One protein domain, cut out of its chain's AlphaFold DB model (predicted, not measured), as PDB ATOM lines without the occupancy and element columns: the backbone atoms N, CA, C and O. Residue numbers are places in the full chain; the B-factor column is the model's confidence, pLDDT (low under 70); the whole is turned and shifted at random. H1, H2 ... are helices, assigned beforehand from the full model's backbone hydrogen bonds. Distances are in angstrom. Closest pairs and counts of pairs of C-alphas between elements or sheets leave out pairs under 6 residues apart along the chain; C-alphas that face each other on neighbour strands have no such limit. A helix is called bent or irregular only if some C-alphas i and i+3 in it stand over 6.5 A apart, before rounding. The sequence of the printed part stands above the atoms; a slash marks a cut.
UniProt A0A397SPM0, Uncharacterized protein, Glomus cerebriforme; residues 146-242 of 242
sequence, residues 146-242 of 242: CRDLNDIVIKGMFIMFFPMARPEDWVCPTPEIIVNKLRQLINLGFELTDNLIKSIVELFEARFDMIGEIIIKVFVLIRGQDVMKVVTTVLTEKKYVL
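Overview. This is residues 146 to 242 of the 242 residues of an uncharacterized protein of Glomus cerebriforme (UniProt A0A397SPM0). Two helices, H3 and H4, run side by side in the middle, with the antiparallel pair H1 and H2 along one side of them and H5 on the other side, so that the helices stand roughly in three layers. The long link between H1 and H2, residues 162 to 174, loops out at one end, its C-alphas 10 to 23 A from the mean of all C-alphas. The printed part has 97 residues with five named helices, in order H1 to H5, and no named strand; the class is all helix. It is compact, with a radius of gyration of the C-alphas of 13.3 A and spans of 40 by 34 by 24 A.

Arrangement. Along the printed part come H1, residues 150 to 161, H2, residues 175 to 187, H3, residues 194 to 203, H4, residues 205 to 223, and H5, residues 227 to 239. H1 and H2 are close but not clearly touching, at a shallow tilt of 24 degrees, opposite ways; their closest C-alphas, of Ile 154 and Leu 182, are 7.6 A apart. H1 touches H3, the closest C-alphas being those of Asp 151 and Leu 196 at 6.2 A; the tilt of 38 degrees is only just steep, the same way. H4 is irregular, with C-alphas 206 and 209 7.9 A apart, and has a kink of 82 degrees near residue 212. H2 touches H4, with residues 214 to 222 of H4 alone, at a steep tilt of 55 degrees, the same way; the closest C-alphas, of Pro 175 and Val 218, are 5.5 A apart. H3, H4 and H5 form a bundle, up and down, each running against the one before it. H3 and H4, a helical hairpin, only just touch, with 3 pairs of C-alphas within 8 A, the closest those of Val 201 and Phe 208 at 7.5 A; their shallow tilt is 24 degrees. H4 and H5, also a helical hairpin, touch through residues 216 to 220 and 227 to 231 alone, closest at the C-alphas of Val 220 and Val 227, 6.3 A, at a shallow tilt of 20 degrees. H3 and H5 touch at a steep tilt of 44 degrees, the same way; the closest C-alphas, of Lys 198 and Val 234, are 6.3 A apart. H1 is apart from H4 and H5, and H2 from H3 and H5. Every O i to N i+4 pair is within hydrogen-bond range in H1, H2 and H3; in H4 it is 11 of 15 and in H5 7 of 9.

Along the chain. H1 begins at C-alpha 150, (38.654, -33.650, 34.285), and measures 17.0 A from first to last C-alpha. H2 measures 18.0 A, H3 14.2 A and H4 20.6 A. H5 measures 18.9 A and ends at C-alpha 239, (45.638, -17.684, 56.859).

Size, cuts and confidence. The C-alphas farthest apart, of Leu 188 and Leu 242, are 41.9 A apart. The printed part has no cut and ends at the chain's last residue. The link H1 to H2 is long, H2 to H3 short, and H3 to H4 and H4 to H5 tight. Mean pLDDT of the printed part is 89.4; residues 238 to 242 are under 70.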
ATOM      1  N   CYS A 146      36.674 -36.055  28.561       91.88
ATOM      2  CA  CYS A 146      37.711 -35.237  29.185       91.88
ATOM      3  C   CYS A 146      37.129 -34.280  30.221       91.88
ATOM      4  O   CYS A 146      37.688 -34.165  31.301       91.88
ATOM      5  N   ARG A 147      35.991 -33.648  29.916       88.88
ATOM      6  CA  ARG A 147      35.279 -32.762  30.841       88.88
ATOM      7  C   ARG A 147      34.748 -33.542  32.040       88.88
ATOM      8  O   ARG A 147      34.922 -33.114  33.174       88.88
ATOM      9  N   ASP A 148      34.126 -34.689  31.787       84.12
ATOM     10  CA  ASP A 148      33.433 -35.460  32.820       84.12
ATOM     11  C   ASP A 148      34.423 -36.168  33.773       84.12
ATOM     12  O   ASP A 148      34.117 -36.391  34.946       84.12
ATOM     13  N   LEU A 149      35.646 -36.449  33.303       87.56
ATOM     14  CA  LEU A 149      36.746 -36.997  34.103       87.56
ATOM     15  C   LEU A 149      37.770 -35.943  34.567       87.56
ATOM     16  O   LEU A 149      38.729 -36.310  35.250       87.56
ATOM     17  N   ASN A 150      37.596 -34.663  34.214       92.19
ATOM     18  CA  ASN A 150      38.654 -33.650  34.285       92.19
ATOM     19  C   ASN A 150      39.284 -33.529  35.668       92.19
ATOM     20  O   ASN A 150      40.478 -33.777  35.852       92.19
ATOM     21  N   ASP A 151      38.455 -33.195  36.650       89.94
ATOM     22  CA  ASP A 151      38.915 -32.890  37.996       89.94
ATOM     23  C   ASP A 151      39.687 -34.050  38.598       89.94
ATOM     24  O   ASP A 151      40.696 -33.861  39.274       89.94
ATOM     25  N   ILE A 152      39.235 -35.269  38.333       88.00
ATOM     26  CA  ILE A 152      39.821 -36.434  38.965       88.00
ATOM     27  C   ILE A 152      41.058 -36.893  38.202       88.00
ATOM     28  O   ILE A 152      42.051 -37.230  38.838       88.00
ATOM     29  N   VAL A 153      41.065 -36.870  36.870       92.81
ATOM     30  CA  VAL A 153      42.273 -37.224  36.113       92.81
ATOM     31  C   VAL A 153      43.429 -36.303  36.494       92.81
ATOM     32  O   VAL A 153      44.516 -36.790  36.809       92.81
ATOM     33  N   ILE A 154      43.191 -34.992  36.574       95.38
ATOM     34  CA  ILE A 154      44.238 -34.049  36.970       95.38
ATOM     35  C   ILE A 154      44.601 -34.208  38.457       95.38
ATOM     36  O   ILE A 154      45.784 -34.354  38.760       95.38
ATOM     37  N   LYS A 155      43.640 -34.251  39.396       92.56
ATOM     38  CA  LYS A 155      43.949 -34.464  40.831       92.56
ATOM     39  C   LYS A 155      44.695 -35.779  41.058       92.56
ATOM     40  O   LYS A 155      45.702 -35.809  41.760       92.56
ATOM     41  N   GLY A 156      44.231 -36.853  40.429       90.50
ATOM     42  CA  GLY A 156      44.823 -38.183  40.492       90.50
ATOM     43  C   GLY A 156      46.251 -38.216  39.958       90.50
ATOM     44  O   GLY A 156      47.100 -38.873  40.555       90.50
ATOM     45  N   MET A 157      46.553 -37.452  38.905       93.69
ATOM     46  CA  MET A 157      47.925 -37.268  38.428       93.69
ATOM     47  C   MET A 157      48.819 -36.637  39.508       93.69
ATOM     48  O   MET A 157      49.924 -37.123  39.738       93.69
ATOM     49  N   PHE A 158      48.359 -35.588  40.199       93.75
ATOM     50  CA  PHE A 158      49.140 -34.985  41.286       93.75
ATOM     51  C   PHE A 158      49.290 -35.928  42.487       93.75
ATOM     52  O   PHE A 158      50.386 -36.033  43.027       93.75
ATOM     53  N   ILE A 159      48.248 -36.676  42.864       90.56
ATOM     54  CA  ILE A 159      48.327 -37.712  43.916       90.56
ATOM     55  C   ILE A 159      49.343 -38.797  43.544       90.56
ATOM     56  O   ILE A 159      50.096 -39.256  44.398       90.56
ATOM     57  N   MET A 160      49.388 -39.190  42.269       86.94
ATOM     58  CA  MET A 160      50.352 -40.167  41.759       86.94
ATOM     59  C   MET A 160      51.795 -39.665  41.894       86.94
ATOM     60  O   MET A 160      52.677 -40.438  42.262       86.94
ATOM     61  N   PHE A 161      52.041 -38.383  41.620       90.75
ATOM     62  CA  PHE A 161      53.366 -37.773  41.754       90.75
ATOM     63  C   PHE A 161      53.757 -37.482  43.208       90.75
ATOM     64  O   PHE A 161      54.934 -37.590  43.556       90.75
ATOM     65  N   PHE A 162      52.783 -37.168  44.062       90.56
ATOM     66  CA  PHE A 162      52.978 -36.795  45.461       90.56
ATOM     67  C   PHE A 162      52.162 -37.701  46.401       90.56
ATOM     68  O   PHE A 162      51.226 -37.240  47.058       90.56
ATOM     69  N   PRO A 163      52.503 -38.997  46.511       86.69
ATOM     70  CA  PRO A 163      51.738 -39.937  47.321       86.69
ATOM     71  C   PRO A 163      51.769 -39.556  48.808       86.69
ATOM     72  O   PRO A 163      52.773 -39.038  49.312       86.69
ATOM     73  N   MET A 164      50.666 -39.811  49.524       80.00
ATOM     74  CA  MET A 164      50.543 -39.547  50.969       80.00
ATOM     75  C   MET A 164      51.496 -40.420  51.789       80.00
ATOM     76  O   MET A 164      52.240 -39.906  52.620       80.00
ATOM     77  N   ALA A 165      51.522 -41.721  51.496       81.69
ATOM     78  CA  ALA A 165      52.532 -42.649  51.987       81.69
ATOM     79  C   ALA A 165      53.586 -42.828  50.892       81.69
ATOM     80  O   ALA A 165      53.261 -43.331  49.818       81.69
ATOM     81  N   ARG A 166      54.819 -42.371  51.134       74.38
ATOM     82  CA  ARG A 166      55.907 -42.463  50.152       74.38
ATOM     83  C   ARG A 166      56.425 -43.905  50.105       74.38
ATOM     84  O   ARG A 166      56.862 -44.395  51.144       74.38
ATOM     85  N   PRO A 167      56.387 -44.573  48.941       78.00
ATOM     86  CA  PRO A 167      57.155 -45.794  48.726       78.00
ATOM     87  C   PRO A 167      58.646 -45.575  49.015       78.00
ATOM     88  O   PRO A 167      59.145 -44.461  48.848       78.00
ATOM     89  N   GLU A 168      59.361 -46.626  49.417       77.25
ATOM     90  CA  GLU A 168      60.805 -46.559  49.706       77.25
ATOM     91  C   GLU A 168      61.634 -46.111  48.492       77.25
ATOM     92  O   GLU A 168      62.655 -45.446  48.641       77.25
ATOM     93  N   ASP A 169      61.168 -46.433  47.284       80.56
ATOM     94  CA  ASP A 169      61.782 -46.100  46.000       80.56
ATOM     95  C   ASP A 169      61.271 -44.782  45.393       80.56
ATOM     96  O   ASP A 169      61.616 -44.439  44.258       80.56
ATOM     97  N   TRP A 170      60.439 -44.023  46.113       85.00
ATOM     98  CA  TRP A 170      59.894 -42.775  45.591       85.00
ATOM     99  C   TRP A 170      60.942 -41.662  45.564       85.00
ATOM    100  O   TRP A 170      61.532 -41.295  46.579       85.00
ATOM    101  N   VAL A 171      61.086 -41.056  44.388       85.38
ATOM    102  CA  VAL A 171      61.909 -39.869  44.159       85.38
ATOM    103  C   VAL A 171      60.990 -38.694  43.855       85.38
ATOM    104  O   VAL A 171      60.055 -38.817  43.060       85.38
ATOM    105  N   CYS A 172      61.264 -37.546  44.478       88.62
ATOM    106  CA  CYS A 172      60.494 -36.334  44.232       88.62
ATOM    107  C   CYS A 172      60.573 -35.946  42.742       88.62
ATOM    108  O   CYS A 172      61.680 -35.794  42.215       88.62
ATOM    109  N   PRO A 173      59.436 -35.804  42.039       92.06
ATOM    110  CA  PRO A 173      59.431 -35.506  40.614       92.06
ATOM    111  C   PRO A 173      59.871 -34.068  40.343       92.06
ATOM    112  O   PRO A 173      59.525 -33.144  41.079       92.06
ATOM    113  N   THR A 174      60.578 -33.860  39.232       94.00
ATOM    114  CA  THR A 174      60.891 -32.503  38.774       94.00
ATOM    115  C   THR A 174      59.657 -31.852  38.130       94.00
ATOM    116  O   THR A 174      58.791 -32.559  37.593       94.00
ATOM    117  N   PRO A 175      59.558 -30.508  38.123       96.31
ATOM    118  CA  PRO A 175      58.473 -29.797  37.447       96.31
ATOM    119  C   PRO A 175      58.301 -30.211  35.979       96.31
ATOM    120  O   PRO A 175      57.178 -30.318  35.495       96.31
ATOM    121  N   GLU A 176      59.396 -30.483  35.271       95.94
ATOM    122  CA  GLU A 176      59.401 -30.820  33.846       95.94
ATOM    123  C   GLU A 176      58.697 -32.155  33.575       95.94
ATOM    124  O   GLU A 176      57.924 -32.261  32.622       95.94
ATOM    125  N   ILE A 177      58.901 -33.160  34.437       94.94
ATOM    126  CA  ILE A 177      58.225 -34.463  34.335       94.94
ATOM    127  C   ILE A 177      56.707 -34.283  34.464       94.94
ATOM    128  O   ILE A 177      55.940 -34.821  33.659       94.94
ATOM    129  N   ILE A 178      56.273 -33.487  35.443       96.31
ATOM    130  CA  ILE A 178      54.851 -33.235  35.703       96.31
ATOM    131  C   ILE A 178      54.237 -32.423  34.557       96.31
ATOM    132  O   ILE A 178      53.179 -32.789  34.049       96.31
ATOM    133  N   VAL A 179      54.911 -31.362  34.099       97.88
ATOM    134  CA  VAL A 179      54.474 -30.526  32.966       97.88
ATOM    135  C   VAL A 179      54.322 -31.360  31.700       97.88
ATOM    136  O   VAL A 179      53.312 -31.233  31.010       97.88
ATOM    137  N   ASN A 180      55.276 -32.243  31.399       96.56
ATOM    138  CA  ASN A 180      55.195 -33.117  30.231       96.56
ATOM    139  C   ASN A 180      53.978 -34.043  30.305       96.56
ATOM    140  O   ASN A 180      53.249 -34.174  29.319       96.56
ATOM    141  N   LYS A 181      53.712 -34.647  31.471       95.38
ATOM    142  CA  LYS A 181      52.530 -35.497  31.653       95.38
ATOM    143  C   LYS A 181      51.227 -34.703  31.554       95.38
ATOM    144  O   LYS A 181      50.298 -35.135  30.877       95.38
ATOM    145  N   LEU A 182      51.172 -33.526  32.171       97.38
ATOM    146  CA  LEU A 182      50.001 -32.658  32.143       97.38
ATOM    147  C   LEU A 182      49.704 -32.151  30.728       97.38
ATOM    148  O   LEU A 182      48.554 -32.162  30.306       97.38
ATOM    149  N   ARG A 183      50.730 -31.800  29.944       97.94
ATOM    150  CA  ARG A 183      50.570 -31.428  28.528       97.94
ATOM    151  C   ARG A 183      50.010 -32.569  27.682       97.94
ATOM    152  O   ARG A 183      49.175 -32.309  26.825       97.94
ATOM    153  N   GLN A 184      50.402 -33.822  27.934       97.12
ATOM    154  CA  GLN A 184      49.796 -34.973  27.244       97.12
ATOM    155  C   GLN A 184      48.284 -35.047  27.496       97.12
ATOM    156  O   GLN A 184      47.521 -35.280  26.564       97.12
ATOM    157  N   LEU A 185      47.850 -34.812  28.736       97.94
ATOM    158  CA  LEU A 185      46.430 -34.782  29.090       97.94
ATOM    159  C   LEU A 185      45.729 -33.566  28.461       97.94
ATOM    160  O   LEU A 185      44.673 -33.711  27.847       97.94
ATOM    161  N   ILE A 186      46.331 -32.378  28.523       97.75
ATOM    162  CA  ILE A 186      45.753 -31.162  27.932       97.75
ATOM    163  C   ILE A 186      45.571 -31.298  26.419       97.75
ATOM    164  O   ILE A 186      44.518 -30.948  25.893       97.75
ATOM    165  N   ASN A 187      46.530 -31.905  25.719       97.75
ATOM    166  CA  ASN A 187      46.423 -32.171  24.280       97.75
ATOM    167  C   ASN A 187      45.252 -33.103  23.924       97.75
ATOM    168  O   ASN A 187      44.783 -33.106  22.787       97.75
ATOM    169  N   LEU A 188      44.769 -33.899  24.882       97.31
ATOM    170  CA  LEU A 188      43.573 -34.722  24.719       97.31
ATOM    171  C   LEU A 188      42.286 -33.963  25.052       97.31
ATOM    172  O   LEU A 188      41.218 -34.482  24.753       97.31
ATOM    173  N   GLY A 189      42.354 -32.757  25.615       96.88
ATOM    174  CA  GLY A 189      41.202 -31.928  25.978       96.88
ATOM    175  C   GLY A 189      40.884 -31.894  27.472       96.88
ATOM    176  O   GLY A 189      39.774 -31.514  27.831       96.88
ATOM    177  N   PHE A 190      41.804 -32.329  28.338       97.50
ATOM    178  CA  PHE A 190      41.727 -32.023  29.771       97.50
ATOM    179  C   PHE A 190      42.173 -30.579  30.039       97.50
ATOM    180  O   PHE A 190      42.932 -30.000  29.265       97.50
ATOM    181  N   GLU A 191      41.744 -29.994  31.152       96.81
ATOM    182  CA  GLU A 191      41.970 -28.583  31.457       96.81
ATOM    183  C   GLU A 191      42.380 -28.366  32.915       96.81
ATOM    184  O   GLU A 191      41.731 -28.837  33.852       96.81
ATOM    185  N   LEU A 192      43.439 -27.578  33.119       97.00
ATOM    186  CA  LEU A 192      43.826 -27.080  34.436       97.00
ATOM    187  C   LEU A 192      43.060 -25.779  34.728       97.00
ATOM    188  O   LEU A 192      43.560 -24.676  34.491       97.00
ATOM    189  N   THR A 193      41.816 -25.921  35.187       96.00
ATOM    190  CA  THR A 193      40.931 -24.792  35.514       96.00
ATOM    191  C   THR A 193      41.296 -24.157  36.856       96.00
ATOM    192  O   THR A 193      41.966 -24.766  37.690       96.00
ATOM    193  N   ASP A 194      40.821 -22.935  37.095       95.44
ATOM    194  CA  ASP A 194      41.101 -22.212  38.337       95.44
ATOM    195  C   ASP A 194      40.539 -22.965  39.551       95.44
ATOM    196  O   ASP A 194      41.258 -23.176  40.522       95.44
ATOM    197  N   ASN A 195      39.301 -23.468  39.471       93.44
ATOM    198  CA  ASN A 195      38.698 -24.292  40.528       93.44
ATOM    199  C   ASN A 195      39.537 -25.539  40.833       93.44
ATOM    200  O   ASN A 195      39.705 -25.914  41.993       93.44
ATOM    201  N   LEU A 196      40.097 -26.159  39.796       94.44
ATOM    202  CA  LEU A 196      40.924 -27.345  39.938       94.44
ATOM    203  C   LEU A 196      42.269 -27.030  40.593       94.44
ATOM    204  O   LEU A 196      42.699 -27.772  41.471       94.44
ATOM    205  N   ILE A 197      42.890 -25.903  40.233       95.62
ATOM    206  CA  ILE A 197      44.080 -25.374  40.911       95.62
ATOM    207  C   ILE A 197      43.794 -25.167  42.397       95.62
ATOM    208  O   ILE A 197      44.556 -25.671  43.221       95.62
ATOM    209  N   LYS A 198      42.678 -24.505  42.745       93.88
ATOM    210  CA  LYS A 198      42.281 -24.306  44.148       93.88
ATOM    211  C   LYS A 198      42.173 -25.640  44.884       93.88
ATOM    212  O   LYS A 198      42.847 -25.841  45.888       93.88
ATOM    213  N   SER A 199      41.429 -26.589  44.315       92.88
ATOM    214  CA  SER A 199      41.276 -27.915  44.912       92.88
ATOM    215  C   SER A 199      42.587 -28.696  45.048       92.88
ATOM    216  O   SER A 199      42.706 -29.507  45.959       92.88
ATOM    217  N   ILE A 200      43.556 -28.531  44.141       94.88
ATOM    218  CA  ILE A 200      44.861 -29.206  44.250       94.88
ATOM    219  C   ILE A 200      45.699 -28.572  45.364       94.88
ATOM    220  O   ILE A 200      46.335 -29.300  46.121       94.88
ATOM    221  N   VAL A 201      45.687 -27.242  45.495       93.62
ATOM    222  CA  VAL A 201      46.357 -26.552  46.611       93.62
ATOM    223  C   VAL A 201      45.781 -27.028  47.946       93.62
ATOM    224  O   VAL A 201      46.543 -27.411  48.828       93.62
ATOM    225  N   GLU A 202      44.453 -27.097  48.064       91.62
ATOM    226  CA  GLU A 202      43.761 -27.620  49.251       91.62
ATOM    227  C   GLU A 202      44.105 -29.089  49.531       91.62
ATOM    228  O   GLU A 202      44.365 -29.467  50.671       91.62
ATOM    229  N   LEU A 203      44.161 -29.926  48.490       90.69
ATOM    230  CA  LEU A 203      44.486 -31.348  48.613       90.69
ATOM    231  C   LEU A 203      45.869 -31.592  49.238       90.69
ATOM    232  O   LEU A 203      46.057 -32.582  49.943       90.69
ATOM    233  N   PHE A 204      46.831 -30.705  48.981       91.62
ATOM    234  CA  PHE A 204      48.203 -30.813  49.482       91.62
ATOM    235  C   PHE A 204      48.535 -29.814  50.590       91.62
ATOM    236  O   PHE A 204      49.705 -29.682  50.939       91.62
ATOM    237  N   GLU A 205      47.534 -29.150  51.168       89.25
ATOM    238  CA  GLU A 205      47.703 -28.069  52.145       89.25
ATOM    239  C   GLU A 205      48.670 -28.444  53.278       89.25
ATOM    240  O   GLU A 205      49.646 -27.740  53.524       89.25
ATOM    241  N   ALA A 206      48.471 -29.614  53.893       88.56
ATOM    242  CA  ALA A 206      49.282 -30.096  55.015       88.56
ATOM    243  C   ALA A 206      50.761 -30.374  54.675       88.56
ATOM    244  O   ALA A 206      51.554 -30.646  55.571       88.56
ATOM    245  N   ARG A 207      51.126 -30.383  53.390       89.44
ATOM    246  CA  ARG A 207      52.486 -30.655  52.895       89.44
ATOM    247  C   ARG A 207      52.969 -29.584  51.921       89.44
ATOM    248  O   ARG A 207      53.930 -29.807  51.180       89.44
ATOM    249  N   PHE A 208      52.268 -28.457  51.847       87.88
ATOM    250  CA  PHE A 208      52.504 -27.451  50.821       87.88
ATOM    251  C   PHE A 208      53.850 -26.741  51.008       87.88
ATOM    252  O   PHE A 208      54.468 -26.320  50.038       87.88
ATOM    253  N   ASP A 209      54.357 -26.680  52.234       86.75
ATOM    254  CA  ASP A 209      55.721 -26.257  52.559       86.75
ATOM    255  C   ASP A 209      56.795 -27.119  51.871       86.75
ATOM    256  O   ASP A 209      57.819 -26.600  51.434       86.75
ATOM    257  N   MET A 210      56.548 -28.424  51.721       87.88
ATOM    258  CA  MET A 210      57.506 -29.362  51.133       87.88
ATOM    259  C   MET A 210      57.456 -29.413  49.603       87.88
ATOM    260  O   MET A 210      58.487 -29.583  48.958       87.88
ATOM    261  N   ILE A 211      56.255 -29.376  49.016       92.62
ATOM    262  CA  ILE A 211      56.046 -29.647  47.576       92.62
ATOM    263  C   ILE A 211      55.376 -28.489  46.826       92.62
ATOM    264  O   ILE A 211      55.250 -28.537  45.601       92.62
ATOM    265  N   GLY A 212      54.950 -27.443  47.535       92.75
ATOM    266  CA  GLY A 212      54.172 -26.339  46.980       92.75
ATOM    267  C   GLY A 212      54.932 -25.543  45.929       92.75
ATOM    268  O   GLY A 212      54.344 -25.196  44.912       92.75
ATOM    269  N   GLU A 213      56.241 -25.327  46.096       94.62
ATOM    270  CA  GLU A 213      57.056 -24.639  45.083       94.62
ATOM    271  C   GLU A 213      57.038 -25.389  43.741       94.62
ATOM    272  O   GLU A 213      56.834 -24.784  42.687       94.62
ATOM    273  N   ILE A 214      57.165 -26.721  43.778       96.69
ATOM    274  CA  ILE A 214      57.107 -27.572  42.583       96.69
ATOM    275  C   ILE A 214      55.720 -27.477  41.941       96.69
ATOM    276  O   ILE A 214      55.621 -27.243  40.737       96.69
ATOM    277  N   ILE A 215      54.651 -27.614  42.733       95.94
ATOM    278  CA  ILE A 215      53.262 -27.534  42.251       95.94
ATOM    279  C   ILE A 215      52.979 -26.167  41.608       95.94
ATOM    280  O   ILE A 215      52.462 -26.106  40.492       95.94
ATOM    281  N   ILE A 216      53.365 -25.072  42.265       96.12
ATOM    282  CA  ILE A 216      53.186 -23.707  41.754       96.12
ATOM    283  C   ILE A 216      53.965 -23.513  40.455       96.12
ATOM    284  O   ILE A 216      53.414 -23.006  39.479       96.12
ATOM    285  N   LYS A 217      55.227 -23.955  40.404       97.19
ATOM    286  CA  LYS A 217      56.042 -23.864  39.191       97.19
ATOM    287  C   LYS A 217      55.397 -24.622  38.030       97.19
ATOM    288  O   LYS A 217      55.367 -24.101  36.918       97.19
ATOM    289  N   VAL A 218      54.823 -25.803  38.274       97.81
ATOM    290  CA  VAL A 218      54.049 -26.549  37.266       97.81
ATOM    291  C   VAL A 218      52.850 -25.735  36.780       97.81
ATOM    292  O   VAL A 218      52.654 -25.619  35.571       97.81
ATOM    293  N   PHE A 219      52.064 -25.145  37.684       97.56
ATOM    294  CA  PHE A 219      50.914 -24.318  37.307       97.56
ATOM    295  C   PHE A 219      51.325 -23.135  36.432       97.56
ATOM    296  O   PHE A 219      50.727 -22.924  35.378       97.56
ATOM    297  N   VAL A 220      52.384 -22.418  36.813       97.44
ATOM    298  CA  VAL A 220      52.908 -21.276  36.052       97.44
ATOM    299  C   VAL A 220      53.406 -21.703  34.670       97.44
ATOM    300  O   VAL A 220      53.134 -21.022  33.685       97.44
ATOM    301  N   LEU A 221      54.081 -22.850  34.559       97.75
ATOM    302  CA  LEU A 221      54.574 -23.371  33.275       97.75
ATOM    303  C   LEU A 221      53.457 -23.838  32.321       97.75
ATOM    304  O   LEU A 221      53.710 -24.006  31.124       97.75
ATOM    305  N   ILE A 222      52.248 -24.079  32.836       97.31
ATOM    306  CA  ILE A 222      51.085 -24.519  32.052       97.31
ATOM    307  C   ILE A 222      50.145 -23.358  31.728       97.31
ATOM    308  O   ILE A 222      49.710 -23.239  30.586       97.31
ATOM    309  N   ARG A 223      49.810 -22.530  32.721       95.88
ATOM    310  CA  ARG A 223      48.797 -21.467  32.615       95.88
ATOM    311  C   ARG A 223      49.387 -20.066  32.456       95.88
ATOM    312  O   ARG A 223      48.700 -19.215  31.915       95.88
ATOM    313  N   GLY A 224      50.640 -19.846  32.857       94.88
ATOM    314  CA  GLY A 224      51.261 -18.522  32.912       94.88
ATOM    315  C   GLY A 224      51.270 -17.920  34.320       94.88
ATOM    316  O   GLY A 224      50.888 -18.557  35.299       94.88
ATOM    317  N   GLN A 225      51.762 -16.684  34.435       93.06
ATOM    318  CA  GLN A 225      51.950 -15.995  35.723       93.06
ATOM    319  C   GLN A 225      50.638 -15.539  36.383       93.06
ATOM    320  O   GLN A 225      50.601 -15.296  37.587       93.06
ATOM    321  N   ASP A 226      49.548 -15.430  35.625       91.94
ATOM    322  CA  ASP A 226      48.220 -15.061  36.127       91.94
ATOM    323  C   ASP A 226      47.695 -16.049  37.178       91.94
ATOM    324  O   ASP A 226      46.992 -15.639  38.105       91.94
ATOM    325  N   VAL A 227      48.119 -17.317  37.102       92.75
ATOM    326  CA  VAL A 227      47.740 -18.369  38.055       92.75
ATOM    327  C   VAL A 227      48.155 -18.060  39.493       92.75
ATOM    328  O   VAL A 227      47.514 -18.521  40.438       92.75
ATOM    329  N   MET A 228      49.190 -17.233  39.673       92.56
ATOM    330  CA  MET A 228      49.649 -16.819  40.995       92.56
ATOM    331  C   MET A 228      48.552 -16.089  41.762       92.56
ATOM    332  O   MET A 228      48.457 -16.261  42.970       92.56
ATOM    333  N   LYS A 229      47.665 -15.356  41.077       92.88
ATOM    334  CA  LYS A 229      46.515 -14.709  41.723       92.88
ATOM    335  C   LYS A 229      45.604 -15.744  42.378       92.88
ATOM    336  O   LYS A 229      45.268 -15.598  43.545       92.88
ATOM    337  N   VAL A 230      45.273 -16.818  41.654       91.81
ATOM    338  CA  VAL A 230      44.417 -17.909  42.148       91.81
ATOM    339  C   VAL A 230      45.066 -18.609  43.342       91.81
ATOM    340  O   VAL A 230      44.413 -18.806  44.364       91.81
ATOM    341  N   VAL A 231      46.353 -18.950  43.233       89.38
ATOM    342  CA  VAL A 231      47.104 -19.617  44.307       89.38
ATOM    343  C   VAL A 231      47.197 -18.730  45.548       89.38
ATOM    344  O   VAL A 231      46.917 -19.194  46.652       89.38
ATOM    345  N   THR A 232      47.563 -17.455  45.386       88.56
ATOM    346  CA  THR A 232      47.666 -16.514  46.504       88.56
ATOM    347  C   THR A 232      46.325 -16.356  47.202       88.56
ATOM    348  O   THR A 232      46.303 -16.461  48.422       88.56
ATOM    349  N   THR A 233      45.219 -16.200  46.464       90.12
ATOM    350  CA  THR A 233      43.871 -16.128  47.048       90.12
ATOM    351  C   THR A 233      43.603 -17.311  47.980       90.12
ATOM    352  O   THR A 233      43.331 -17.086  49.156       90.12
ATOM    353  N   VAL A 234      43.801 -18.549  47.514       87.69
ATOM    354  CA  VAL A 234      43.566 -19.765  48.322       87.69
ATOM    355  C   VAL A 234      44.449 -19.807  49.569       87.69
ATOM    356  O   VAL A 234      43.971 -20.090  50.666       87.69
ATOM    357  N   LEU A 235      45.739 -19.493  49.423       83.88
ATOM    358  CA  LEU A 235      46.681 -19.506  50.544       83.88
ATOM    359  C   LEU A 235      46.400 -18.385  51.560       83.88
ATOM    360  O   LEU A 235      46.681 -18.553  52.746       83.88
ATOM    361  N   THR A 236      45.867 -17.241  51.119       83.88
ATOM    362  CA  THR A 236      45.510 -16.117  52.000       83.88
ATOM    363  C   THR A 236      44.181 -16.323  52.713       83.88
ATOM    364  O   THR A 236      44.126 -16.095  53.916       83.88
ATOM    365  N   GLU A 237      43.142 -16.813  52.025       79.38
ATOM    366  CA  GLU A 237      41.816 -17.083  52.610       79.38
ATOM    367  C   GLU A 237      41.913 -18.031  53.816       79.38
ATOM    368  O   GLU A 237      41.177 -17.887  54.786       79.38
ATOM    369  N   LYS A 238      42.887 -18.946  53.802       65.56
ATOM    370  CA  LYS A 238      43.141 -19.904  54.884       65.56
ATOM    371  C   LYS A 238      43.988 -19.349  56.035       65.56
ATOM    372  O   LYS A 238      43.842 -19.809  57.161       65.56
ATOM    373  N   LYS A 239      44.838 -18.339  55.798       57.62
ATOM    374  CA  LYS A 239      45.638 -17.684  56.859       57.62
ATOM    375  C   LYS A 239      44.824 -16.737  57.753       57.62
ATOM    376  O   LYS A 239      45.318 -16.364  58.809       57.62
ATOM    377  N   TYR A 240      43.599 -16.378  57.358       40.94
ATOM    378  CA  TYR A 240      42.669 -15.562  58.153       40.94
ATOM    379  C   TYR A 240      41.608 -16.381  58.909       40.94
ATOM    380  O   TYR A 240      40.661 -15.809  59.444       40.94
ATOM    381  N   VAL A 241      41.770 -17.704  58.989       36.16
ATOM    382  CA  VAL A 241      40.976 -18.572  59.870       36.16
ATOM    383  C   VAL A 241      41.860 -19.005  61.046       36.16
ATOM    384  O   VAL A 241      42.315 -20.144  61.114       36.16
ATOM    385  N   LEU A 242      42.155 -18.054  61.935       30.73
ATOM    386  CA  LEU A 242      42.678 -18.282  63.286       30.73
ATOM    387  C   LEU A 242      41.805 -17.512  64.274       30.73
ATOM    388  O   LEU A 242      41.622 -16.294  64.047       30.73
TER     389      LEU A 242